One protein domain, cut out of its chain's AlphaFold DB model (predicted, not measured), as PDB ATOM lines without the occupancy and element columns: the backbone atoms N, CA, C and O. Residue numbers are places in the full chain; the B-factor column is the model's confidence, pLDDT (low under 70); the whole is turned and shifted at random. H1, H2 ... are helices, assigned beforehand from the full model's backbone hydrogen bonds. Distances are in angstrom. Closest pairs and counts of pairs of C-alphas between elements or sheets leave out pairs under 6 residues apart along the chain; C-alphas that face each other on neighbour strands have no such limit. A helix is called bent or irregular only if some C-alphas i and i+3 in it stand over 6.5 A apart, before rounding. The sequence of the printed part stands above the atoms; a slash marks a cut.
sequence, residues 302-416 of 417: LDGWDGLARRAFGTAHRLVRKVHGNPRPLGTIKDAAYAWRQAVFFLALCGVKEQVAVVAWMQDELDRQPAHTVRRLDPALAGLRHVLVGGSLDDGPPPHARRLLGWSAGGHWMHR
ATOM      1  N   LEU A 302      14.356  12.006 -65.210       87.50
ATOM      2  CA  LEU A 302      15.196  12.495 -66.317       87.50
ATOM      3  C   LEU A 302      16.386  13.356 -65.862       87.50
ATOM      4  O   LEU A 302      17.465  13.264 -66.439       87.50
ATOM      5  N   ASP A 303      16.198  14.168 -64.820       84.25
ATOM      6  CA  ASP A 303      17.236  15.062 -64.285       84.25
ATOM      7  C   ASP A 303      18.242  14.359 -63.357       84.25
ATOM      8  O   ASP A 303      19.083  15.026 -62.751       84.25
ATOM      9  N   GLY A 304      18.117  13.040 -63.185       94.94
ATOM     10  CA  GLY A 304      18.892  12.281 -62.215       94.94
ATOM     11  C   GLY A 304      18.540  12.604 -60.759       94.94
ATOM     12  O   GLY A 304      17.797  13.535 -60.425       94.94
ATOM     13  N   TRP A 305      19.083  11.800 -59.846       97.81
ATOM     14  CA  TRP A 305      18.828  11.946 -58.412       97.81
ATOM     15  C   TRP A 305      19.513  13.182 -57.814       97.81
ATOM     16  O   TRP A 305      18.959  13.827 -56.923       97.81
ATOM     17  N   ASP A 306      20.676  13.578 -58.329       97.88
ATOM     18  CA  ASP A 306      21.405  14.758 -57.862       97.88
ATOM     19  C   ASP A 306      20.652  16.056 -58.212       97.88
ATOM     20  O   ASP A 306      20.539  16.959 -57.374       97.88
ATOM     21  N   GLY A 307      20.050  16.122 -59.406       97.56
ATOM     22  CA  GLY A 307      19.162  17.205 -59.824       97.56
ATOM     23  C   GLY A 307      17.961  17.360 -58.888       97.56
ATOM     24  O   GLY A 307      17.662  18.475 -58.436       97.56
ATOM     25  N   LEU A 308      17.314  16.249 -58.518       98.12
ATOM     26  CA  LEU A 308      16.218  16.263 -57.545       98.12
ATOM     27  C   LEU A 308      16.685  16.700 -56.152       98.12
ATOM     28  O   LEU A 308      16.019  17.529 -55.526       98.12
ATOM     29  N   ALA A 309      17.847  16.227 -55.684       98.50
ATOM     30  CA  ALA A 309      18.414  16.622 -54.394       98.50
ATOM     31  C   ALA A 309      18.641  18.142 -54.309       98.50
ATOM     32  O   ALA A 309      18.261  18.784 -53.321       98.50
ATOM     33  N   ARG A 310      19.191  18.744 -55.374       98.50
ATOM     34  CA  ARG A 310      19.411  20.196 -55.481       98.50
ATOM     35  C   ARG A 310      18.098  20.977 -55.432       98.50
ATOM     36  O   ARG A 310      17.994  21.961 -54.698       98.50
ATOM     37  N   ARG A 311      17.071  20.537 -56.168       97.81
ATOM     38  CA  ARG A 311      15.755  21.205 -56.182       97.81
ATOM     39  C   ARG A 311      15.011  21.070 -54.853       97.81
ATOM     40  O   ARG A 311      14.433  22.055 -54.389       97.81
ATOM     41  N   ALA A 312      15.067  19.899 -54.223       98.38
ATOM     42  CA  ALA A 312      14.509  19.650 -52.897       98.38
ATOM     43  C   ALA A 312      15.160  20.555 -51.836       98.38
ATOM     44  O   ALA A 312      14.462  21.244 -51.086       98.38
ATOM     45  N   PHE A 313      16.494  20.661 -51.842       98.56
ATOM     46  CA  PHE A 313      17.228  21.604 -50.992       98.56
ATOM     47  C   PHE A 313      16.866  23.066 -51.292       98.56
ATOM     48  O   PHE A 313      16.671  23.865 -50.372       98.56
ATOM     49  N   GLY A 314      16.695  23.405 -52.573       98.06
ATOM     50  CA  GLY A 314      16.167  24.693 -53.017       98.06
ATOM     51  C   GLY A 314      14.836  25.047 -52.349       98.06
ATOM     52  O   GLY A 314      14.637  26.165 -51.872       98.06
ATOM     53  N   THR A 315      13.917  24.084 -52.266       98.12
ATOM     54  CA  THR A 315      12.644  24.252 -51.550       98.12
ATOM     55  C   THR A 315      12.857  24.421 -50.047       98.12
ATOM     56  O   THR A 315      12.277  25.341 -49.464       98.12
ATOM     57  N   ALA A 316      13.723  23.613 -49.430       97.94
ATOM     58  CA  ALA A 316      14.014  23.690 -48.000       97.94
ATOM     59  C   ALA A 316      14.519  25.085 -47.589       97.94
ATOM     60  O   ALA A 316      13.919  25.714 -46.716       97.94
ATOM     61  N   HIS A 317      15.550  25.635 -48.245       95.38
ATOM     62  CA  HIS A 317      16.075  26.950 -47.854       95.38
ATOM     63  C   HIS A 317      15.079  28.087 -48.140       95.38
ATOM     64  O   HIS A 317      14.988  29.031 -47.350       95.38
ATOM     65  N   ARG A 318      14.280  28.004 -49.220       97.06
ATOM     66  CA  ARG A 318      13.219  28.992 -49.502       97.06
ATOM     67  C   ARG A 318      12.170  29.021 -48.394       97.06
ATOM     68  O   ARG A 318      11.690  30.102 -48.051       97.06
ATOM     69  N   LEU A 319      11.812  27.860 -47.844       97.38
ATOM     70  CA  LEU A 319      10.888  27.749 -46.715       97.38
ATOM     71  C   LEU A 319      11.533  28.244 -45.415       97.38
ATOM     72  O   LEU A 319      10.928  29.056 -44.721       97.38
ATOM     73  N   VAL A 320      12.786  27.875 -45.130       96.88
ATOM     74  CA  VAL A 320      13.528  28.384 -43.959       96.88
ATOM     75  C   VAL A 320      13.643  29.911 -43.996       96.88
ATOM     76  O   VAL A 320      13.432  30.561 -42.974       96.88
ATOM     77  N   ARG A 321      13.862  30.522 -45.166       96.25
ATOM     78  CA  ARG A 321      13.853  31.988 -45.313       96.25
ATOM     79  C   ARG A 321      12.519  32.610 -44.882       96.25
ATOM     80  O   ARG A 321      12.509  33.657 -44.244       96.25
ATOM     81  N   LYS A 322      11.394  31.950 -45.177       95.94
ATOM     82  CA  LYS A 322      10.042  32.391 -44.781       95.94
ATOM     83  C   LYS A 322       9.739  32.195 -43.290       95.94
ATOM     84  O   LYS A 322       8.688  32.635 -42.839       95.94
ATOM     85  N   VAL A 323      10.613  31.546 -42.516       95.12
ATOM     86  CA  VAL A 323      10.462  31.447 -41.051       95.12
ATOM     87  C   VAL A 323      10.710  32.799 -40.386       95.12
ATOM     88  O   VAL A 323      10.084  33.115 -39.375       95.12
ATOM     89  N   HIS A 324      11.606  33.615 -40.944       93.12
ATOM     90  CA  HIS A 324      11.910  34.929 -40.395       93.12
ATOM     91  C   HIS A 324      10.697  35.867 -40.503       93.12
ATOM     92  O   HIS A 324      10.125  36.031 -41.578       93.12
ATOM     93  N   GLY A 325      10.296  36.472 -39.380       89.44
ATOM     94  CA  GLY A 325       9.147  37.384 -39.320       89.44
ATOM     95  C   GLY A 325       7.775  36.710 -39.457       89.44
ATOM     96  O   GLY A 325       6.763  37.406 -39.464       89.44
ATOM     97  N   ASN A 326       7.707  35.378 -39.547       92.94
ATOM     98  CA  ASN A 326       6.438  34.662 -39.619       92.94
ATOM     99  C   ASN A 326       5.865  34.448 -38.203       92.94
ATOM    100  O   ASN A 326       6.500  33.761 -37.401       92.94
ATOM    101  N   PRO A 327       4.660  34.967 -37.891       91.94
ATOM    102  CA  PRO A 327       4.051  34.817 -36.569       91.94
ATOM    103  C   PRO A 327       3.634  33.373 -36.243       91.94
ATOM    104  O   PRO A 327       3.366  33.059 -35.085       91.94
ATOM    105  N   ARG A 328       3.543  32.484 -37.244       92.19
ATOM    106  CA  ARG A 328       3.169  31.066 -37.087       92.19
ATOM    107  C   ARG A 328       4.092  30.158 -37.918       92.19
ATOM    108  O   ARG A 328       3.652  29.539 -38.887       92.19
ATOM    109  N   PRO A 329       5.381  30.042 -37.551       94.12
ATOM    110  CA  PRO A 329       6.396  29.439 -38.414       94.12
ATOM    111  C   PRO A 329       6.423  27.909 -38.390       94.12
ATOM    112  O   PRO A 329       7.080  27.309 -39.233       94.12
ATOM    113  N   LEU A 330       5.739  27.261 -37.441       93.69
ATOM    114  CA  LEU A 330       5.845  25.811 -37.233       93.69
ATOM    115  C   LEU A 330       5.414  24.999 -38.464       93.69
ATOM    116  O   LEU A 330       6.082  24.032 -38.808       93.69
ATOM    117  N   GLY A 331       4.359  25.425 -39.170       94.44
ATOM    118  CA  GLY A 331       3.956  24.791 -40.432       94.44
ATOM    119  C   GLY A 331       5.039  24.913 -41.508       94.44
ATOM    120  O   GLY A 331       5.413  23.924 -42.123       94.44
ATOM    121  N   THR A 332       5.629  26.101 -41.655       96.31
ATOM    122  CA  THR A 332       6.731  26.342 -42.601       96.31
ATOM    123  C   THR A 332       7.986  25.535 -42.256       96.31
ATOM    124  O   THR A 332       8.663  25.049 -43.156       96.31
ATOM    125  N   ILE A 333       8.297  25.372 -40.967       96.88
ATOM    126  CA  ILE A 333       9.409  24.536 -40.495       96.88
ATOM    127  C   ILE A 333       9.149  23.064 -40.827       96.88
ATOM    128  O   ILE A 333      10.042  22.396 -41.343       96.88
ATOM    129  N   LYS A 334       7.926  22.574 -40.588       96.06
ATOM    130  CA  LYS A 334       7.514  21.213 -40.953       96.06
ATOM    131  C   LYS A 334       7.713  20.961 -42.451       96.06
ATOM    132  O   LYS A 334       8.350  19.979 -42.822       96.06
ATOM    133  N   ASP A 335       7.250  21.874 -43.302       96.94
ATOM    134  CA  ASP A 335       7.387  21.740 -44.757       96.94
ATOM    135  C   ASP A 335       8.860  21.838 -45.205       96.94
ATOM    136  O   ASP A 335       9.291  21.132 -46.117       96.94
ATOM    137  N   ALA A 336       9.678  22.659 -44.534       98.12
ATOM    138  CA  ALA A 336      11.118  22.716 -44.787       98.12
ATOM    139  C   ALA A 336      11.819  21.397 -44.425       98.12
ATOM    140  O   ALA A 336      12.687  20.939 -45.169       98.12
ATOM    141  N   ALA A 337      11.431  20.767 -43.312       98.06
ATOM    142  CA  ALA A 337      11.933  19.455 -42.918       98.06
ATOM    143  C   ALA A 337      11.493  18.361 -43.904       98.06
ATOM    144  O   ALA A 337      12.283  17.474 -44.219       98.06
ATOM    145  N   TYR A 338      10.279  18.446 -44.462       97.62
ATOM    146  CA  TYR A 338       9.855  17.571 -45.556       97.62
ATOM    147  C   TYR A 338      10.788  17.704 -46.758       97.62
ATOM    148  O   TYR A 338      11.380  16.705 -47.160       97.62
ATOM    149  N   ALA A 339      10.987  18.919 -47.269       98.56
ATOM    150  CA  ALA A 339      11.872  19.173 -48.404       98.56
ATOM    151  C   ALA A 339      13.317  18.712 -48.139       98.56
ATOM    152  O   ALA A 339      13.950  18.104 -49.001       98.56
ATOM    153  N   TRP A 340      13.821  18.929 -46.921       98.75
ATOM    154  CA  TRP A 340      15.129  18.439 -46.495       98.75
ATOM    155  C   TRP A 340      15.223  16.909 -46.514       98.75
ATOM    156  O   TRP A 340      16.193  16.363 -47.035       98.75
ATOM    157  N   ARG A 341      14.216  16.196 -45.990       98.69
ATOM    158  CA  ARG A 341      14.176  14.724 -46.029       98.69
ATOM    159  C   ARG A 341      14.259  14.192 -47.453       98.69
ATOM    160  O   ARG A 341      15.013  13.251 -47.684       98.69
ATOM    161  N   GLN A 342      13.543  14.808 -48.393       98.62
ATOM    162  CA  GLN A 342      13.604  14.405 -49.801       98.62
ATOM    163  C   GLN A 342      14.981  14.685 -50.401       98.62
ATOM    164  O   GLN A 342      15.531  13.824 -51.077       98.62
ATOM    165  N   ALA A 343      15.592  15.832 -50.078       98.75
ATOM    166  CA  ALA A 343      16.949  16.146 -50.518       98.75
ATOM    167  C   ALA A 343      17.962  15.085 -50.058       98.75
ATOM    168  O   ALA A 343      18.750  14.604 -50.869       98.75
ATOM    169  N   VAL A 344      17.905  14.673 -48.785       98.81
ATOM    170  CA  VAL A 344      18.769  13.608 -48.243       98.81
ATOM    171  C   VAL A 344      18.452  12.249 -48.876       98.81
ATOM    172  O   VAL A 344      19.376  11.488 -49.149       98.81
ATOM    173  N   PHE A 345      17.176  11.941 -49.133       98.81
ATOM    174  CA  PHE A 345      16.771  10.707 -49.815       98.81
ATOM    175  C   PHE A 345      17.361  10.630 -51.226       98.81
ATOM    176  O   PHE A 345      18.056   9.669 -51.534       98.81
ATOM    177  N   PHE A 346      17.159  11.655 -52.058       98.69
ATOM    178  CA  PHE A 346      17.693  11.665 -53.422       98.69
ATOM    179  C   PHE A 346      19.221  11.630 -53.438       98.69
ATOM    180  O   PHE A 346      19.821  10.892 -54.216       98.69
ATOM    181  N   LEU A 347      19.860  12.353 -52.518       98.50
ATOM    182  CA  LEU A 347      21.308  12.311 -52.352       98.50
ATOM    183  C   LEU A 347      21.812  10.897 -52.017       98.50
ATOM    184  O   LEU A 347      22.851  10.484 -52.523       98.50
ATOM    185  N   ALA A 348      21.078  10.136 -51.202       98.50
ATOM    186  CA  ALA A 348      21.447   8.769 -50.842       98.50
ATOM    187  C   ALA A 348      21.403   7.783 -52.022       98.50
ATOM    188  O   ALA A 348      22.069   6.754 -51.950       98.50
ATOM    189  N   LEU A 349      20.679   8.116 -53.096       98.31
ATOM    190  CA  LEU A 349      20.643   7.348 -54.346       98.31
ATOM    191  C   LEU A 349      21.781   7.715 -55.313       98.31
ATOM    192  O   LEU A 349      21.981   7.030 -56.312       98.31
ATOM    193  N   CYS A 350      22.526   8.786 -55.030       98.12
ATOM    194  CA  CYS A 350      23.667   9.219 -55.835       98.12
ATOM    195  C   CYS A 350      24.942   8.445 -55.469       98.12
ATOM    196  O   CYS A 350      25.098   7.969 -54.339       98.12
ATOM    197  N   GLY A 351      25.915   8.404 -56.382       97.06
ATOM    198  CA  GLY A 351      27.251   7.887 -56.084       97.06
ATOM    199  C   GLY A 351      28.035   8.804 -55.136       97.06
ATOM    200  O   GLY A 351      27.799  10.008 -55.077       97.06
ATOM    201  N   VAL A 352      29.035   8.278 -54.417       96.50
ATOM    202  CA  VAL A 352      29.795   9.046 -53.398       96.50
ATOM    203  C   VAL A 352      30.395  10.351 -53.947       96.50
ATOM    204  O   VAL A 352      30.357  11.380 -53.275       96.50
ATOM    205  N   LYS A 353      30.916  10.345 -55.183       97.06
ATOM    206  CA  LYS A 353      31.467  11.557 -55.822       97.06
ATOM    207  C   LYS A 353      30.400  12.639 -56.019       97.06
ATOM    208  O   LYS A 353      30.653  13.806 -55.734       97.06
ATOM    209  N   GLU A 354      29.214  12.245 -56.473       97.56
ATOM    210  CA  GLU A 354      28.070  13.144 -56.648       97.56
ATOM    211  C   GLU A 354      27.565  13.639 -55.296       97.56
ATOM    212  O   GLU A 354      27.297  14.827 -55.152       97.56
ATOM    213  N   GLN A 355      27.526  12.769 -54.280       98.50
ATOM    214  CA  GLN A 355      27.144  13.156 -52.923       98.50
ATOM    215  C   GLN A 355      28.029  14.288 -52.392       98.50
ATOM    216  O   GLN A 355      27.520  15.305 -51.923       98.50
ATOM    217  N   VAL A 356      29.351  14.149 -52.526       98.31
ATOM    218  CA  VAL A 356      30.316  15.189 -52.138       98.31
ATOM    219  C   VAL A 356      30.095  16.477 -52.937       98.31
ATOM    220  O   VAL A 356      30.020  17.553 -52.346       98.31
ATOM    221  N   ALA A 357      29.938  16.382 -54.261       98.38
ATOM    222  CA  ALA A 357      29.747  17.547 -55.126       98.38
ATOM    223  C   ALA A 357      28.435  18.301 -54.838       98.38
ATOM    224  O   ALA A 357      28.406  19.533 -54.831       98.38
ATOM    225  N   VAL A 358      27.342  17.579 -54.583       98.56
ATOM    226  CA  VAL A 358      26.044  18.171 -54.243       98.56
ATOM    227  C   VAL A 358      26.094  18.820 -52.863       98.56
ATOM    228  O   VAL A 358      25.618  19.941 -52.724       98.56
ATOM    229  N   VAL A 359      26.691  18.175 -51.855       98.56
ATOM    230  CA  VAL A 359      26.798  18.754 -50.503       98.56
ATOM    231  C   VAL A 359      27.678  20.006 -50.494       98.56
ATOM    232  O   VAL A 359      27.330  20.976 -49.820       98.56
ATOM    233  N   ALA A 360      28.766  20.029 -51.269       98.38
ATOM    234  CA  ALA A 360      29.569  21.237 -51.465       98.38
ATOM    235  C   ALA A 360      28.736  22.362 -52.100       98.38
ATOM    236  O   ALA A 360      28.675  23.466 -51.566       98.38
ATOM    237  N   TRP A 361      27.994  22.058 -53.169       98.62
ATOM    238  CA  TRP A 361      27.090  23.028 -53.786       98.62
ATOM    239  C   TRP A 361      25.986  23.519 -52.836       98.62
ATOM    240  O   TRP A 361      25.640  24.697 -52.871       98.62
ATOM    241  N   MET A 362      25.430  22.651 -51.981       98.62
ATOM    242  CA  MET A 362      24.429  23.050 -50.984       98.62
ATOM    243  C   MET A 362      24.999  24.083 -50.007       98.62
ATOM    244  O   MET A 362      24.269  24.988 -49.605       98.62
ATOM    245  N   GLN A 363      26.283  23.970 -49.642       98.19
ATOM    246  CA  GLN A 363      26.951  24.958 -48.793       98.19
ATOM    247  C   GLN A 363      27.110  26.284 -49.529       98.19
ATOM    248  O   GLN A 363      26.649  27.302 -49.022       98.19
ATOM    249  N   ASP A 364      27.660  26.263 -50.745       98.25
ATOM    250  CA  ASP A 364      27.824  27.474 -51.555       98.25
ATOM    251  C   ASP A 364      26.488  28.199 -51.765       98.25
ATOM    252  O   ASP A 364      26.408  29.426 -51.734       98.25
ATOM    253  N   GLU A 365      25.417  27.439 -51.997       97.94
ATOM    254  CA  GLU A 365      24.079  27.989 -52.185       97.94
ATOM    255  C   GLU A 365      23.488  28.548 -50.890       97.94
ATOM    256  O   GLU A 365      22.783  29.560 -50.931       97.94
ATOM    257  N   LEU A 366      23.784  27.926 -49.745       97.62
ATOM    258  CA  LEU A 366      23.397  28.438 -48.437       97.62
ATOM    259  C   LEU A 366      24.138  29.737 -48.107       97.62
ATOM    260  O   LEU A 366      23.495  30.685 -47.666       97.62
ATOM    261  N   ASP A 367      25.439  29.814 -48.374       97.38
ATOM    262  CA  ASP A 367      26.281  30.980 -48.076       97.38
ATOM    263  C   ASP A 367      25.858  32.236 -48.855       97.38
ATOM    264  O   ASP A 367      26.077  33.361 -48.404       97.38
ATOM    265  N   ARG A 368      25.172  32.066 -49.995       97.00
ATOM    266  CA  ARG A 368      24.542  33.160 -50.761       97.00
ATOM    267  C   ARG A 368      23.238  33.680 -50.143       97.00
ATOM    268  O   ARG A 368      22.712  34.698 -50.597       97.00
ATOM    269  N   GLN A 369      22.672  32.991 -49.153       97.06
ATOM    270  CA  GLN A 369      21.401  33.369 -48.536       97.06
ATOM    271  C   GLN A 369      21.584  34.431 -47.441       97.06
ATOM    272  O   GLN A 369      22.665  34.593 -46.877       97.06
ATOM    273  N   PRO A 370      20.508  35.141 -47.052       96.56
ATOM    274  CA  PRO A 370      20.549  36.039 -45.902       96.56
ATOM    275  C   PRO A 370      21.021  35.337 -44.619       96.56
ATOM    276  O   PRO A 370      20.629  34.200 -44.349       96.56
ATOM    277  N   ALA A 371      21.762  36.051 -43.764       95.81
ATOM    278  CA  ALA A 371      22.373  35.499 -42.546       95.81
ATOM    279  C   ALA A 371      21.388  34.762 -41.614       95.81
ATOM    280  O   ALA A 371      21.744  33.781 -40.963       95.81
ATOM    281  N   HIS A 372      20.127  35.202 -41.555       94.19
ATOM    282  CA  HIS A 372      19.089  34.550 -40.751       94.19
ATOM    283  C   HIS A 372      18.683  33.164 -41.286       94.19
ATOM    284  O   HIS A 372      18.231  32.324 -40.505       94.19
ATOM    285  N   THR A 373      18.819  32.931 -42.592       96.12
ATOM    286  CA  THR A 373      18.590  31.635 -43.246       96.12
ATOM    287  C   THR A 373      19.787  30.726 -43.009       96.12
ATOM    288  O   THR A 373      19.594  29.601 -42.551       96.12
ATOM    289  N   VAL A 374      21.006  31.240 -43.227       96.44
ATOM    290  CA  VAL A 374      22.269  30.524 -42.968       96.44
ATOM    291  C   VAL A 374      22.286  29.986 -41.544       96.44
ATOM    292  O   VAL A 374      22.343  28.780 -41.339       96.44
ATOM    293  N   ARG A 375      22.083  30.858 -40.552       95.12
ATOM    294  CA  ARG A 375      22.096  30.485 -39.130       95.12
ATOM    295  C   ARG A 375      21.081  29.397 -38.757       95.12
ATOM    296  O   ARG A 375      21.311  28.646 -37.814       95.12
ATOM    297  N   ARG A 376      19.953  29.312 -39.469       95.38
ATOM    298  CA  ARG A 376      18.912  28.300 -39.230       95.38
ATOM    299  C   ARG A 376      19.208  26.971 -39.912       95.38
ATOM    300  O   ARG A 376      18.861  25.939 -39.351       95.38
ATOM    301  N   LEU A 377      19.767  26.979 -41.121       96.38
ATOM    302  CA  LEU A 377      19.910  25.765 -41.929       96.38
ATOM    303  C   LEU A 377      21.320  25.161 -41.879       96.38
ATOM    304  O   LEU A 377      21.447  23.947 -42.017       96.38
ATOM    305  N   ASP A 378      22.352  25.963 -41.609       96.56
ATOM    306  CA  ASP A 378      23.742  25.497 -41.526       96.56
ATOM    307  C   ASP A 378      23.929  24.344 -40.524       96.56
ATOM    308  O   ASP A 378      24.573  23.366 -40.895       96.56
ATOM    309  N   PRO A 379      23.272  24.319 -39.341       96.69
ATOM    310  CA  PRO A 379      23.385  23.170 -38.444       96.69
ATOM    311  C   PRO A 379      22.939  21.836 -39.059       96.69
ATOM    312  O   PRO A 379      23.531  20.791 -38.780       96.69
ATOM    313  N   ALA A 380      21.907  21.858 -39.910       97.44
ATOM    314  CA  ALA A 380      21.432  20.667 -40.613       97.44
ATOM    315  C   ALA A 380      22.438  20.206 -41.675       97.44
ATOM    316  O   ALA A 380      22.738  19.017 -41.793       97.44
ATOM    317  N   LEU A 381      23.008  21.160 -42.414       97.75
ATOM    318  CA  LEU A 381      23.996  20.880 -43.450       97.75
ATOM    319  C   LEU A 381      25.343  20.430 -42.865       97.75
ATOM    320  O   LEU A 381      25.960  19.506 -43.393       97.75
ATOM    321  N   ALA A 382      25.750  20.991 -41.727       97.12
ATOM    322  CA  ALA A 382      26.879  20.513 -40.935       97.12
ATOM    323  C   ALA A 382      26.664  19.067 -40.462       97.12
ATOM    324  O   ALA A 382      27.583  18.253 -40.546       97.12
ATOM    325  N   GLY A 383      25.441  18.723 -40.039       97.31
ATOM    326  CA  GLY A 383      25.073  17.346 -39.710       97.31
ATOM    327  C   GLY A 383      25.189  16.397 -40.901       97.31
ATOM    328  O   GLY A 383      25.769  15.322 -40.777       97.31
ATOM    329  N   LEU A 384      24.713  16.813 -42.077       98.06
ATOM    330  CA  LEU A 384      24.827  16.015 -43.299       98.06
ATOM    331  C   LEU A 384      26.289  15.793 -43.708       98.06
ATOM    332  O   LEU A 384      26.667  14.663 -44.010       98.06
ATOM    333  N   ARG A 385      27.126  16.840 -43.659       96.94
ATOM    334  CA  ARG A 385      28.575  16.730 -43.915       96.94
ATOM    335  C   ARG A 385      29.253  15.754 -42.961       96.94
ATOM    336  O   ARG A 385      30.056  14.942 -43.405       96.94
ATOM    337  N   HIS A 386      28.926  15.830 -41.671       96.31
ATOM    338  CA  HIS A 386      29.504  14.949 -40.659       96.31
ATOM    339  C   HIS A 386      29.210  13.473 -40.959       96.31
ATOM    340  O   HIS A 386      30.119  12.646 -40.943       96.31
ATOM    341  N   VAL A 387      27.965  13.152 -41.317       96.94
ATOM    342  CA  VAL A 387      27.563  11.780 -41.665       96.94
ATOM    343  C   VAL A 387      28.163  11.323 -42.996       96.94
ATOM    344  O   VAL A 387      28.519  10.153 -43.154       96.94
ATOM    345  N   LEU A 388      28.307  12.236 -43.960       96.00
ATOM    346  CA  LEU A 388      28.919  11.937 -45.254       96.00
ATOM    347  C   LEU A 388      30.374  11.462 -45.108       96.00
ATOM    348  O   LEU A 388      30.781  10.557 -45.830       96.00
ATOM    349  N   VAL A 389      31.129  12.008 -44.147       94.50
ATOM    350  CA  VAL A 389      32.511  11.581 -43.846       94.50
ATOM    351  C   VAL A 389      32.601  10.412 -42.851       94.50
ATOM    352  O   VAL A 389      33.691  10.085 -42.392       94.50
ATOM    353  N   GLY A 390      31.473   9.770 -42.521       92.44
ATOM    354  CA  GLY A 390      31.418   8.576 -41.667       92.44
ATOM    355  C   GLY A 390      31.113   8.833 -40.188       92.44
ATOM    356  O   GLY A 390      31.167   7.899 -39.394       92.44
ATOM    357  N   GLY A 391      30.789  10.069 -39.805       92.62
ATOM    358  CA  GLY A 391      30.361  10.408 -38.449       92.62
ATOM    359  C   GLY A 391      28.930   9.962 -38.113       92.62
ATOM    360  O   GLY A 391      28.136   9.640 -38.998       92.62
ATOM    361  N   SER A 392      28.587   9.991 -36.823       91.81
ATOM    362  CA  SER A 392      27.268   9.625 -36.287       91.81
ATOM    363  C   SER A 392      26.633  10.826 -35.586       91.81
ATOM    364  O   SER A 392      27.291  11.537 -34.831       91.81
ATOM    365  N   LEU A 393      25.340  11.065 -35.833       92.94
ATOM    366  CA  LEU A 393      24.593  12.119 -35.132       92.94
ATOM    367  C   LEU A 393      24.016  11.662 -33.788       92.94
ATOM    368  O   LEU A 393      23.530  12.503 -33.034       92.94
ATOM    369  N   ASP A 394      24.059  10.362 -33.501       86.88
ATOM    370  CA  ASP A 394      23.517   9.785 -32.272       86.88
ATOM    371  C   ASP A 394      24.613   9.579 -31.198       86.88
ATOM    372  O   ASP A 394      24.296   9.502 -30.012       86.88
ATOM    373  N   ASP A 395      25.898   9.622 -31.582       79.00
ATOM    374  CA  ASP A 395      27.063   9.400 -30.705       79.00
ATOM    375  C   ASP A 395      27.821  10.699 -30.379       79.00
ATOM    376  O   ASP A 395      28.987  10.872 -30.728       79.00
ATOM    377  N   GLY A 396      27.153  11.647 -29.714       65.69
ATOM    378  CA  GLY A 396      27.781  12.912 -29.310       65.69
ATOM    379  C   GLY A 396      28.204  13.776 -30.509       65.69
ATOM    380  O   GLY A 396      29.401  13.999 -30.709       65.69
ATOM    381  N   PRO A 397      27.244  14.279 -31.312       72.81
ATOM    382  CA  PRO A 397      27.550  15.042 -32.517       72.81
ATOM    383  C   PRO A 397      28.346  16.317 -32.199       72.81
ATOM    384  O   PRO A 397      28.214  16.874 -31.102       72.81
ATOM    385  N   PRO A 398      29.110  16.854 -33.173       79.12
ATOM    386  CA  PRO A 398      29.705  18.179 -33.048       79.12
ATOM    387  C   PRO A 398      28.660  19.211 -32.585       79.12
ATOM    388  O   PRO A 398      27.528  19.160 -33.073       79.12
ATOM    389  N   PRO A 399      29.002  20.192 -31.724       75.81
ATOM    390  CA  PRO A 399      28.025  21.111 -31.114       75.81
ATOM    391  C   PRO A 399      27.111  21.854 -32.104       75.81
ATOM    392  O   PRO A 399      26.010  22.288 -31.753       75.81
ATOM    393  N   HIS A 400      27.571  22.006 -33.346       84.06
ATOM    394  CA  HIS A 400      26.877  22.715 -34.417       84.06
ATOM    395  C   HIS A 400      26.153  21.787 -35.403       84.06
ATOM    396  O   HIS A 400      25.369  22.275 -36.205       84.06
ATOM    397  N   ALA A 401      26.362  20.470 -35.344       93.06
ATOM    398  CA  ALA A 401      25.732  19.499 -36.232       93.06
ATOM    399  C   ALA A 401      24.379  19.042 -35.668       93.06
ATOM    400  O   ALA A 401      24.276  18.630 -34.513       93.06
ATOM    401  N   ARG A 402      23.320  19.104 -36.481       93.88
ATOM    402  CA  ARG A 402      21.967  18.704 -36.075       93.88
ATOM    403  C   ARG A 402      21.281  17.874 -37.145       93.88
ATOM    404  O   ARG A 402      21.414  18.137 -38.334       93.88
ATOM    405  N   ARG A 403      20.452  16.930 -36.703       95.25
ATOM    406  CA  ARG A 403      19.437  16.298 -37.547       95.25
ATOM    407  C   ARG A 403      18.244  17.246 -37.671       95.25
ATOM    408  O   ARG A 403      17.660  17.644 -36.663       95.25
ATOM    409  N   LEU A 404      17.882  17.617 -38.896       96.56
ATOM    410  CA  LEU A 404      16.675  18.407 -39.151       96.56
ATOM    411  C   LEU A 404      15.421  17.527 -39.091       96.56
ATOM    412  O   LEU A 404      15.251  16.620 -39.902       96.56
ATOM    413  N   LEU A 405      14.559  17.850 -38.131       97.00
ATOM    414  CA  LEU A 405      13.203  17.339 -37.951       97.00
ATOM    415  C   LEU A 405      12.234  18.531 -37.970       97.00
ATOM    416  O   LEU A 405      12.660  19.664 -37.768       97.00
ATOM    417  N   GLY A 406      10.957  18.300 -38.242       95.56
ATOM    418  CA  GLY A 406       9.913  19.316 -38.359       95.56
ATOM    419  C   GLY A 406       9.069  19.482 -37.097       95.56
ATOM    420  O   GLY A 406       8.479  20.547 -36.899       95.56
ATOM    421  N   TRP A 407       9.014  18.466 -36.229       95.44
ATOM    422  CA  TRP A 407       8.198  18.474 -35.013       95.44
ATOM    423  C   TRP A 407       9.028  18.549 -33.727       95.44
ATOM    424  O   TRP A 407      10.148  18.050 -33.642       95.44
ATOM    425  N   SER A 408       8.469  19.187 -32.695       93.06
ATOM    426  CA  SER A 408       9.090  19.294 -31.369       93.06
ATOM    427  C   SER A 408       8.056  19.617 -30.283       93.06
ATOM    428  O   SER A 408       7.278  20.563 -30.423       93.06
ATOM    429  N   ALA A 409       8.092  18.878 -29.171       85.12
ATOM    430  CA  ALA A 409       7.373  19.180 -27.936       85.12
ATOM    431  C   ALA A 409       8.273  20.047 -27.029       85.12
ATOM    432  O   ALA A 409       9.156  19.536 -26.351       85.12
ATOM    433  N   GLY A 410       8.123  21.376 -27.071       81.94
ATOM    434  CA  GLY A 410       8.970  22.318 -26.303       81.94
ATOM    435  C   GLY A 410       9.463  23.543 -27.088       81.94
ATOM    436  O   GLY A 410      10.095  24.445 -26.532       81.94
ATOM    437  N   GLY A 411       9.120  23.613 -28.375       85.12
ATOM    438  CA  GLY A 411       9.456  24.715 -29.268       85.12
ATOM    439  C   GLY A 411      10.645  24.381 -30.162       85.12
ATOM    440  O   GLY A 411      11.687  23.917 -29.710       85.12
ATOM    441  N   HIS A 412      10.485  24.648 -31.455       92.19
ATOM    442  CA  HIS A 412      11.477  24.279 -32.452       92.19
ATOM    443  C   HIS A 412      12.713  25.188 -32.393       92.19
ATOM    444  O   HIS A 412      12.594  26.413 -32.334       92.19
ATOM    445  N   TRP A 413      13.914  24.614 -32.476       91.50
ATOM    446  CA  TRP A 413      15.170  25.366 -32.381       91.50
ATOM    447  C   TRP A 413      15.310  26.429 -33.490       91.50
ATOM    448  O   TRP A 413      15.716  27.551 -33.195       91.50
ATOM    449  N   MET A 414      14.843  26.153 -34.717       90.31
ATOM    450  CA  MET A 414      14.800  27.146 -35.816       90.31
ATOM    451  C   MET A 414      13.877  28.348 -35.553       90.31
ATOM    452  O   MET A 414      14.027  29.386 -36.200       90.31
ATOM    453  N   HIS A 415      12.913  28.233 -34.633       83.25
ATOM    454  CA  HIS A 415      12.066  29.368 -34.263       83.25
ATOM    455  C   HIS A 415      12.842  30.385 -33.420       83.25
ATOM    456  O   HIS A 415      12.705  31.586 -33.626       83.25
ATOM    457  N   ARG A 416      13.692  29.898 -32.509       69.62
ATOM    458  CA  ARG A 416      14.481  30.722 -31.579       69.62
ATOM    459  C   ARG A 416      15.797  31.241 -32.179       69.62
ATOM    460  O   ARG A 416      16.522  31.953 -31.496       69.62
TER     461      ARG A 416
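Overview. This is residues 302 to 416 of the 417 residues of an uncharacterized protein of Actinomadura sp. CNU-125 (UniProt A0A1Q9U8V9). Four helices form an up-and-down bundle, each running against the one before; after H4, residues 389 to 416 loop out and cross back, packing on H2 with residues 404 to 406. The printed part has 115 residues with four named helices, H1 to H4, and no named strand: all helix. It is compact, with radius of gyration of the C-alphas 13.7 A and spans 40 by 35 by 23 A.

Arrangement. Start at H2, residues 330 to 348; H1, residues 304 to 321, touches it in a hairpin, closest C-alphas Ala 309 and Ala 343, 4.2 A, at a shallow tilt of 20 degrees. H3, residues 352 to 367, touches H1, closest C-alphas Asp 306 and Val 358, 6.8 A, running the same way at 24 degrees. H4, residues 371 to 388, touches H3 in a hairpin, closest C-alphas Leu 366 and Val 374, 6.0 A; H4 and H2 are near each other. H4 has a kink of 42 degrees near residue 378 and is only just irregular, C-alphas 376 and 379 being 6.9 A apart. Each O i to N i+4 pair is within hydrogen-bond range in H1, H2 and H3, 11 of 14 in H4.

Along the chain. Find C-alpha 304 at (18.892, 12.281, -62.215); H1 runs 26.4 A, H2 26.8 A, H3 22.8 A and H4 24.6 A, to C-alpha 388 at (28.919, 11.937, -45.254).

Size, cuts and confidence. The printed part has no cut, and no link between helices is long. The C-alphas farthest apart, Leu 302 and Gly 410, are 41.7 A apart. In this model, residues 396 and 416 have pLDDT under 70.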